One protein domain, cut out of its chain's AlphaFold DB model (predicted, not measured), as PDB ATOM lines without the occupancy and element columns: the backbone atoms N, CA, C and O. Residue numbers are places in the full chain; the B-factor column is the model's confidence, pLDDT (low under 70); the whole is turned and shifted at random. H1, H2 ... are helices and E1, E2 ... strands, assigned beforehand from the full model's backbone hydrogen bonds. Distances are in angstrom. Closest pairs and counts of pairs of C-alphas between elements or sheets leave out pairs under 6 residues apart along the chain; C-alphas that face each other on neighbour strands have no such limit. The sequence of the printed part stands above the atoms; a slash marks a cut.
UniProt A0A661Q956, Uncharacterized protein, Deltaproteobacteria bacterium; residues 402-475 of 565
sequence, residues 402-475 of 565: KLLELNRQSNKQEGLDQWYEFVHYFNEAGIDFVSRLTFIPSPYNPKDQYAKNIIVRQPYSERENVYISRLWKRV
ATOM      1  N   LYS A 402     218.711 186.154 121.355       91.12
ATOM      2  CA  LYS A 402     219.037 185.054 122.280       91.12
ATOM      3  C   LYS A 402     219.594 185.519 123.634       91.12
ATOM      4  O   LYS A 402     219.397 184.847 124.636       91.12
ATOM      5  N   LEU A 403     220.259 186.680 123.687       91.06
ATOM      6  CA  LEU A 403     220.805 187.238 124.933       91.06
ATOM      7  C   LEU A 403     219.729 187.891 125.810       91.06
ATOM      8  O   LEU A 403     219.903 187.973 127.023       91.06
ATOM      9  N   LEU A 404     218.637 188.362 125.201       90.75
ATOM     10  CA  LEU A 404     217.526 189.031 125.886       90.75
ATOM     11  C   LEU A 404     216.496 188.041 126.436       90.75
ATOM     12  O   LEU A 404     215.745 188.387 127.343       90.75
ATOM     13  N   GLU A 405     216.470 186.826 125.887       88.12
ATOM     14  CA  GLU A 405     215.572 185.728 126.272       88.12
ATOM     15  C   GLU A 405     216.109 184.904 127.454       88.12
ATOM     16  O   GLU A 405     215.457 183.970 127.923       88.12
ATOM     17  N   LEU A 406     217.293 185.250 127.970       84.81
ATOM     18  CA  LEU A 406     217.849 184.617 129.157       84.81
ATOM     19  C   LEU A 406     217.037 185.011 130.397       84.81
ATOM     20  O   LEU A 406     217.148 186.119 130.918       84.81
ATOM     21  N   ASN A 407     216.278 184.054 130.929       85.81
ATOM     22  CA  ASN A 407     215.518 184.196 132.174       85.81
ATOM     23  C   ASN A 407     216.390 184.005 133.433       85.81
ATOM     24  O   ASN A 407     215.948 183.424 134.423       85.81
ATOM     25  N   ARG A 408     217.649 184.452 133.388       89.00
ATOM     26  CA  ARG A 408     218.601 184.403 134.506       89.00
ATOM     27  C   ARG A 408     219.605 185.548 134.421       89.00
ATOM     28  O   ARG A 408     219.815 186.112 133.349       89.00
ATOM     29  N   GLN A 409     220.263 185.838 135.539       89.19
ATOM     30  CA  GLN A 409     221.407 186.748 135.570       89.19
ATOM     31  C   GLN A 409     222.535 186.243 134.658       89.19
ATOM     32  O   GLN A 409     222.753 185.032 134.526       89.19
ATOM     33  N   SER A 410     223.269 187.174 134.044       85.19
ATOM     34  CA  SER A 410     224.488 186.842 133.303       85.19
ATOM     35  C   SER A 410     225.538 186.255 134.249       85.19
ATOM     36  O   SER A 410     225.741 186.746 135.357       85.19
ATOM     37  N   ASN A 411     226.255 185.228 133.795       85.06
ATOM     38  CA  ASN A 411     227.416 184.667 134.499       85.06
ATOM     39  C   ASN A 411     228.744 185.321 134.071       85.06
ATOM     40  O   ASN A 411     229.814 184.839 134.436       85.06
ATOM     41  N   LYS A 412     228.691 186.404 133.281       83.56
ATOM     42  CA  LYS A 412     229.847 187.071 132.655       83.56
ATOM     43  C   LYS A 412     230.638 186.226 131.648       83.56
ATOM     44  O   LYS A 412     231.667 186.681 131.156       83.56
ATOM     45  N   GLN A 413     230.163 185.028 131.320       82.38
ATOM     46  CA  GLN A 413     230.605 184.257 130.157       82.38
ATOM     47  C   GLN A 413     229.571 184.309 129.030       82.38
ATOM     48  O   GLN A 413     229.937 184.235 127.861       82.38
ATOM     49  N   GLU A 414     228.296 184.490 129.375       83.69
ATOM     50  CA  GLU A 414     227.191 184.621 128.435       83.69
ATOM     51  C   GLU A 414     226.127 185.623 128.918       83.69
ATOM     52  O   GLU A 414     225.985 185.904 130.114       83.69
ATOM     53  N   GLY A 415     225.345 186.144 127.977       87.12
ATOM     54  CA  GLY A 415     224.192 187.001 128.232       87.12
ATOM     55  C   GLY A 415     224.466 188.499 128.166       87.12
ATOM     56  O   GLY A 415     225.557 188.946 127.817       87.12
ATOM     57  N   LEU A 416     223.430 189.280 128.469       89.12
ATOM     58  CA  LEU A 416     223.496 190.736 128.558       89.12
ATOM     59  C   LEU A 416     223.593 191.139 130.035       89.12
ATOM     60  O   LEU A 416     222.632 190.968 130.785       89.12
ATOM     61  N   ASP A 417     224.750 191.642 130.464       90.12
ATOM     62  CA  ASP A 417     224.998 191.962 131.876       90.12
ATOM     63  C   ASP A 417     223.965 192.976 132.407       90.12
ATOM     64  O   ASP A 417     223.659 193.958 131.732       90.12
ATOM     65  N   GLN A 418     223.427 192.738 133.607       91.56
ATOM     66  CA  GLN A 418     222.357 193.509 134.267       91.56
ATOM     67  C   GLN A 418     220.978 193.518 133.573       91.56
ATOM     68  O   GLN A 418     220.059 194.177 134.063       91.56
ATOM     69  N   TRP A 419     220.783 192.811 132.452       94.44
ATOM     70  CA  TRP A 419     219.496 192.804 131.739       94.44
ATOM     71  C   TRP A 419     218.354 192.206 132.563       94.44
ATOM     72  O   TRP A 419     217.269 192.784 132.614       94.44
ATOM     73  N   TYR A 420     218.599 191.069 133.216       93.12
ATOM     74  CA  TYR A 420     217.582 190.366 133.995       93.12
ATOM     75  C   TYR A 420     217.081 191.231 135.158       93.12
ATOM     76  O   TYR A 420     215.880 191.447 135.304       93.12
ATOM     77  N   GLU A 421     218.006 191.785 135.941       93.38
ATOM     78  CA  GLU A 421     217.724 192.684 137.058       93.38
ATOM     79  C   GLU A 421     216.991 193.934 136.584       93.38
ATOM     80  O   GLU A 421     215.982 194.330 137.170       93.38
ATOM     81  N   PHE A 422     217.469 194.530 135.487       95.19
ATOM     82  CA  PHE A 422     216.838 195.683 134.866       95.19
ATOM     83  C   PHE A 422     215.371 195.386 134.530       95.19
ATOM     84  O   PHE A 422     214.477 196.085 135.002       95.19
ATOM     85  N   VAL A 423     215.093 194.325 133.770       95.50
ATOM     86  CA  VAL A 423     213.720 193.958 133.398       95.50
ATOM     87  C   VAL A 423     212.876 193.650 134.631       95.50
ATOM     88  O   VAL A 423     211.746 194.127 134.722       95.50
ATOM     89  N   HIS A 424     213.416 192.894 135.585       95.38
ATOM     90  CA  HIS A 424     212.704 192.484 136.788       95.38
ATOM     91  C   HIS A 424     212.228 193.694 137.608       95.38
ATOM     92  O   HIS A 424     211.025 193.847 137.827       95.38
ATOM     93  N   TYR A 425     213.131 194.610 137.969       96.19
ATOM     94  CA  TYR A 425     212.786 195.783 138.783       96.19
ATOM     95  C   TYR A 425     211.851 196.766 138.074       96.19
ATOM     96  O   TYR A 425     211.066 197.467 138.715       96.19
ATOM     97  N   PHE A 426     211.922 196.856 136.747       97.88
ATOM     98  CA  PHE A 426     210.986 197.684 135.993       97.88
ATOM     99  C   PHE A 426     209.613 197.027 135.853       97.88
ATOM    100  O   PHE A 426     208.602 197.714 136.006       97.88
ATOM    101  N   ASN A 427     209.558 195.707 135.675       97.50
ATOM    102  CA  ASN A 427     208.303 194.968 135.643       97.50
ATOM    103  C   ASN A 427     207.574 195.022 136.999       97.50
ATOM    104  O   ASN A 427     206.350 195.166 137.033       97.50
ATOM    105  N   GLU A 428     208.302 194.982 138.123       97.44
ATOM    106  CA  GLU A 428     207.754 195.249 139.467       97.44
ATOM    107  C   GLU A 428     207.058 196.614 139.543       97.44
ATOM    108  O   GLU A 428     205.967 196.719 140.101       97.44
ATOM    109  N   ALA A 429     207.639 197.639 138.917       97.81
ATOM    110  CA  ALA A 429     207.065 198.979 138.833       97.81
ATOM    111  C   ALA A 429     205.989 199.136 137.741       97.81
ATOM    112  O   ALA A 429     205.512 200.244 137.515       97.81
ATOM    113  N   GLY A 430     205.606 198.064 137.039       98.12
ATOM    114  CA  GLY A 430     204.603 198.111 135.971       98.12
ATOM    115  C   GLY A 430     205.116 198.646 134.632       98.12
ATOM    116  O   GLY A 430     204.318 199.112 133.823       98.12
ATOM    117  N   ILE A 431     206.425 198.587 134.378       98.06
ATOM    118  CA  ILE A 431     207.035 198.966 133.099       98.06
ATOM    119  C   ILE A 431     207.627 197.721 132.440       98.06
ATOM    120  O   ILE A 431     208.593 197.142 132.928       98.06
ATOM    121  N   ASP A 432     207.071 197.340 131.298       97.00
ATOM    122  CA  ASP A 432     207.504 196.180 130.531       97.00
ATOM    123  C   ASP A 432     208.381 196.613 129.347       97.00
ATOM    124  O   ASP A 432     207.948 197.290 128.402       97.00
ATOM    125  N   PHE A 433     209.652 196.219 129.431       95.50
ATOM    126  CA  PHE A 433     210.677 196.489 128.431       95.50
ATOM    127  C   PHE A 433     210.862 195.382 127.392       95.50
ATOM    128  O   PHE A 433     211.646 195.599 126.461       95.50
ATOM    129  N   VAL A 434     210.164 194.251 127.534       94.25
ATOM    130  CA  VAL A 434     210.407 193.004 126.799       94.25
ATOM    131  C   VAL A 434     209.324 192.726 125.764       94.25
ATOM    132  O   VAL A 434     209.660 192.491 124.604       94.25
ATOM    133  N   SER A 435     208.041 192.790 126.137       94.06
ATOM    134  CA  SER A 435     206.943 192.265 125.295       94.06
ATOM    135  C   SER A 435     206.821 192.905 123.913       94.06
ATOM    136  O   SER A 435     206.288 192.290 122.994       94.06
ATOM    137  N   ARG A 436     207.318 194.137 123.752       93.69
ATOM    138  CA  ARG A 436     207.270 194.902 122.496       93.69
ATOM    139  C   ARG A 436     208.649 195.240 121.926       93.69
ATOM    140  O   ARG A 436     208.825 196.258 121.254       93.69
ATOM    141  N   LEU A 437     209.658 194.418 122.212       92.56
ATOM    142  CA  LEU A 437     210.948 194.534 121.536       92.56
ATOM    143  C   LEU A 437     210.795 194.218 120.046       92.56
ATOM    144  O   LEU A 437     210.151 193.250 119.655       92.56
ATOM    145  N   THR A 438     211.416 195.048 119.212       91.06
ATOM    146  CA  THR A 438     211.430 194.856 117.759       91.06
ATOM    147  C   THR A 438     212.801 194.381 117.308       91.06
ATOM    148  O   THR A 438     213.823 194.787 117.871       91.06
ATOM    149  N   PHE A 439     212.826 193.542 116.276       92.38
ATOM    150  CA  PHE A 439     214.040 192.886 115.805       92.38
ATOM    151  C   PHE A 439     214.290 193.153 114.318       92.38
ATOM    152  O   PHE A 439     213.360 193.424 113.559       92.38
ATOM    153  N   ILE A 440     215.558 193.101 113.916       89.69
ATOM    154  CA  ILE A 440     216.011 193.088 112.518       89.69
ATOM    155  C   ILE A 440     216.927 191.898 112.276       89.69
ATOM    156  O   ILE A 440     217.644 191.517 113.200       89.69
ATOM    157  N   PRO A 441     216.948 191.343 111.056       89.81
ATOM    158  CA  PRO A 441     217.970 190.380 110.668       89.81
ATOM    159  C   PRO A 441     219.374 190.975 110.827       89.81
ATOM    160  O   PRO A 441     219.586 192.159 110.550       89.81
ATOM    161  N   SER A 442     220.329 190.160 111.268       86.12
ATOM    162  CA  SER A 442     221.744 190.524 111.217       86.12
ATOM    163  C   SER A 442     222.208 190.606 109.757       86.12
ATOM    164  O   SER A 442     221.866 189.723 108.966       86.12
ATOM    165  N   PRO A 443     223.011 191.621 109.382       80.50
ATOM    166  CA  PRO A 443     223.595 191.697 108.045       80.50
ATOM    167  C   PRO A 443     224.637 190.594 107.794       80.50
ATOM    168  O   PRO A 443     224.943 190.312 106.643       80.50
ATOM    169  N   TYR A 444     225.173 189.969 108.850       82.81
ATOM    170  CA  TYR A 444     226.209 188.935 108.750       82.81
ATOM    171  C   TYR A 444     225.635 187.517 108.728       82.81
ATOM    172  O   TYR A 444     226.174 186.635 108.070       82.81
ATOM    173  N   ASN A 445     224.533 187.294 109.449       85.94
ATOM    174  CA  ASN A 445     223.860 186.003 109.521       85.94
ATOM    175  C   ASN A 445     222.339 186.214 109.545       85.94
ATOM    176  O   ASN A 445     221.795 186.550 110.595       85.94
ATOM    177  N   PRO A 446     221.618 185.973 108.437       87.00
ATOM    178  CA  PRO A 446     220.173 186.196 108.369       87.00
ATOM    179  C   PRO A 446     219.340 185.404 109.393       87.00
ATOM    180  O   PRO A 446     218.188 185.760 109.639       87.00
ATOM    181  N   LYS A 447     219.897 184.336 109.990       89.69
ATOM    182  CA  LYS A 447     219.243 183.569 111.067       89.69
ATOM    183  C   LYS A 447     219.270 184.301 112.408       89.69
ATOM    184  O   LYS A 447     218.406 184.064 113.250       89.69
ATOM    185  N   ASP A 448     220.244 185.181 112.607       90.31
ATOM    186  CA  ASP A 448     220.354 185.985 113.812       90.31
ATOM    187  C   ASP A 448     219.463 187.223 113.727       90.31
ATOM    188  O   ASP A 448     219.330 187.876 112.690       90.31
ATOM    189  N   GLN A 449     218.875 187.576 114.866       93.06
ATOM    190  CA  GLN A 449     218.029 188.750 115.017       93.06
ATOM    191  C   GLN A 449     218.634 189.710 116.041       93.06
ATOM    192  O   GLN A 449     218.925 189.314 117.172       93.06
ATOM    193  N   TYR A 450     218.781 190.982 115.672       91.75
ATOM    194  CA  TYR A 450     219.227 192.053 116.557       91.75
ATOM    195  C   TYR A 450     218.063 192.909 117.045       91.75
ATOM    196  O   TYR A 450     217.219 193.343 116.261       91.75
ATOM    197  N   ALA A 451     218.032 193.200 118.344       92.25
ATOM    198  CA  ALA A 451     217.037 194.084 118.933       92.25
ATOM    199  C   ALA A 451     217.276 195.542 118.511       92.25
ATOM    200  O   ALA A 451     218.294 196.144 118.854       92.25
ATOM    201  N   LYS A 452     216.300 196.163 117.835       90.00
ATOM    202  CA  LYS A 452     216.382 197.574 117.406       90.00
ATOM    203  C   LYS A 452     216.412 198.558 118.579       90.00
ATOM    204  O   LYS A 452     216.854 199.697 118.427       90.00
ATOM    205  N   ASN A 453     215.876 198.134 119.719       91.81
ATOM    206  CA  ASN A 453     215.674 198.947 120.915       91.81
ATOM    207  C   ASN A 453     216.857 198.911 121.895       91.81
ATOM    208  O   ASN A 453     216.815 199.613 122.908       91.81
ATOM    209  N   ILE A 454     217.884 198.104 121.617       92.81
ATOM    210  CA  ILE A 454     219.077 197.977 122.451       92.81
ATOM    211  C   ILE A 454     220.286 198.432 121.640       92.81
ATOM    212  O   ILE A 454     220.596 197.858 120.597       92.81
ATOM    213  N   ILE A 455     220.973 199.460 122.134       89.25
ATOM    214  CA  ILE A 455     222.231 199.929 121.556       89.25
ATOM    215  C   ILE A 455     223.387 199.364 122.362       89.25
ATOM    216  O   ILE A 455     223.480 199.607 123.564       89.25
ATOM    217  N   VAL A 456     224.273 198.633 121.696       88.50
ATOM    218  CA  VAL A 456     225.471 198.032 122.282       88.50
ATOM    219  C   VAL A 456     226.655 198.945 122.005       88.50
ATOM    220  O   VAL A 456     227.014 199.193 120.855       88.50
ATOM    221  N   ARG A 457     227.269 199.441 123.076       86.25
ATOM    222  CA  ARG A 457     228.380 200.399 123.047       86.25
ATOM    223  C   ARG A 457     229.748 199.736 123.197       86.25
ATOM    224  O   ARG A 457     230.757 200.399 122.973       86.25
ATOM    225  N   GLN A 458     229.777 198.475 123.631       85.25
ATOM    226  CA  GLN A 458     230.979 197.642 123.603       85.25
ATOM    227  C   GLN A 458     231.440 197.516 122.144       85.25
ATOM    228  O   GLN A 458     230.574 197.222 121.317       85.25
ATOM    229  N   PRO A 459     232.724 197.758 121.818       80.31
ATOM    230  CA  PRO A 459     233.252 197.597 120.463       80.31
ATOM    231  C   PRO A 459     232.997 196.204 119.886       80.31
ATOM    232  O   PRO A 459     232.801 195.235 120.627       80.31
ATOM    233  N   TYR A 460     233.002 196.115 118.555       71.38
ATOM    234  CA  TYR A 460     232.899 194.830 117.874       71.38
ATOM    235  C   TYR A 460     234.097 193.952 118.240       71.38
ATOM    236  O   TYR A 460     235.224 194.437 118.308       71.38
ATOM    237  N   SER A 461     233.849 192.665 118.459       66.00
ATOM    238  CA  SER A 461     234.901 191.653 118.437       66.00
ATOM    239  C   SER A 461     234.564 190.693 117.300       66.00
ATOM    240  O   SER A 461     233.386 190.450 117.044       66.00
ATOM    241  N   GLU A 462     235.572 190.179 116.596       51.66
ATOM    242  CA  GLU A 462     235.369 189.245 115.476       51.66
ATOM    243  C   GLU A 462     234.693 187.933 115.903       51.66
ATOM    244  O   GLU A 462     234.172 187.197 115.068       51.66
ATOM    245  N   ARG A 463     234.670 187.633 117.206       57.19
ATOM    246  CA  ARG A 463     233.972 186.471 117.752       57.19
ATOM    247  C   ARG A 463     232.517 186.836 118.019       57.19
ATOM    248  O   ARG A 463     232.235 187.919 118.531       57.19
ATOM    249  N   GLU A 464     231.594 185.911 117.742       62.97
ATOM    250  CA  GLU A 464     230.214 186.029 118.225       62.97
ATOM    251  C   GLU A 464     230.242 186.316 119.730       62.97
ATOM    252  O   GLU A 464     230.592 185.457 120.542       62.97
ATOM    253  N   ASN A 465     229.908 187.552 120.104       68.56
ATOM    254  CA  ASN A 465     229.886 187.963 121.497       68.56
ATOM    255  C   ASN A 465     228.686 187.286 122.168       68.56
ATOM    256  O   ASN A 465     227.581 187.826 122.209       68.56
ATOM    257  N   VAL A 466     228.918 186.088 122.703       82.81
ATOM    258  CA  VAL A 466     227.973 185.368 123.567       82.81
ATOM    259  C   VAL A 466     227.707 186.123 124.872       82.81
ATOM    260  O   VAL A 466     226.705 185.860 125.527       82.81
ATOM    261  N   TYR A 467     228.556 187.098 125.207       88.00
ATOM    262  CA  TYR A 467     228.418 188.008 126.336       88.00
ATOM    263  C   TYR A 467     228.555 189.470 125.903       88.00
ATOM    264  O   TYR A 467     229.482 189.841 125.180       88.00
ATOM    265  N   ILE A 468     227.654 190.313 126.400       88.50
ATOM    266  CA  ILE A 468     227.722 191.768 126.288       88.50
ATOM    267  C   ILE A 468     227.754 192.325 127.710       88.50
ATOM    268  O   ILE A 468     226.830 192.108 128.493       88.50
ATOM    269  N   SER A 469     228.815 193.065 128.028       88.31
ATOM    270  CA  SER A 469     228.959 193.762 129.311       88.31
ATOM    271  C   SER A 469     227.882 194.828 129.517       88.31
ATOM    272  O   SER A 469     227.083 195.102 128.630       88.31
ATOM    273  N   ARG A 470     227.924 195.550 130.640       88.69
ATOM    274  CA  ARG A 470     226.995 196.650 130.979       88.69
ATOM    275  C   ARG A 470     226.995 197.820 129.985       88.69
ATOM    276  O   ARG A 470     226.200 198.747 130.118       88.69
ATOM    277  N   LEU A 471     227.858 197.801 128.967       89.06
ATOM    278  CA  LEU A 471     227.935 198.789 127.892       89.06
ATOM    279  C   LEU A 471     226.790 198.652 126.875       89.06
ATOM    280  O   LEU A 471     227.022 198.548 125.671       89.06
ATOM    281  N   TRP A 472     225.548 198.721 127.340       92.31
ATOM    282  CA  TRP A 472     224.352 198.774 126.503       92.31
ATOM    283  C   TRP A 472     223.357 199.820 127.010       92.31
ATOM    284  O   TRP A 472     223.397 200.245 128.168       92.31
ATOM    285  N   LYS A 473     222.471 200.270 126.118       92.88
ATOM    286  CA  LYS A 473     221.415 201.244 126.411       92.88
ATOM    287  C   LYS A 473     220.074 200.798 125.851       92.88
ATOM    288  O   LYS A 473     219.996 200.382 124.696       92.88
ATOM    289  N   ARG A 474     219.014 200.975 126.639       93.56
ATOM    290  CA  ARG A 474     217.630 200.885 126.171       93.56
ATOM    291  C   ARG A 474     217.227 202.212 125.536       93.56
ATOM    292  O   ARG A 474     217.303 203.262 126.173       93.56
ATOM    293  N   VAL A 475     216.773 202.159 124.289       90.31
ATOM    294  CA  VAL A 475     216.332 203.328 123.513       90.31
ATOM    295  C   VAL A 475     214.924 203.129 122.969       90.31
ATOM    296  O   VAL A 475     214.483 201.995 122.814       90.31
TER     297      VAL A 475
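AT A GLANCE: This is residues 402 to 475 of the 565 residues of an uncharacterized protein of Deltaproteobacteria bacterium (UniProt A0A661Q956). It has little regular structure: winding loops join helix H1, whose residues 425 to 428 stick out, to two small separate antiparallel hairpins, E1-E2 and E3-E4. The 74 printed residues, mixed in class, with 22 in named elements, run H1, E1, E2, E3, E4. It is compact, radius of gyration of the C-alphas 12.5 A, spanning 37 by 25 by 19 A.

HOW THE PARTS SIT: After residues 402 to 418 find H1, residues 419 to 428, with every O i to N i+4 pair within hydrogen-bond range. The hairpin of E1, residues 439 to 441, and E2, 449 to 451, has N 440 and O 450 2.9 A apart. E2 runs on into E3, 454 to 456, at 99 degrees. E3's hairpin with E4, 472 to 474, has N 455 and O 473 2.9 A apart.

IN THESE COORDINATES: Find C-alpha 419 at (219.496, 192.804, 131.739); H1 runs 14.3 A from there. E4 ends at C-alpha 474, (217.630, 200.885, 126.171).

THE WHOLE: The printed part has no cut; the E3 to E4 link is long; residues 461 to 465 have pLDDT under 70.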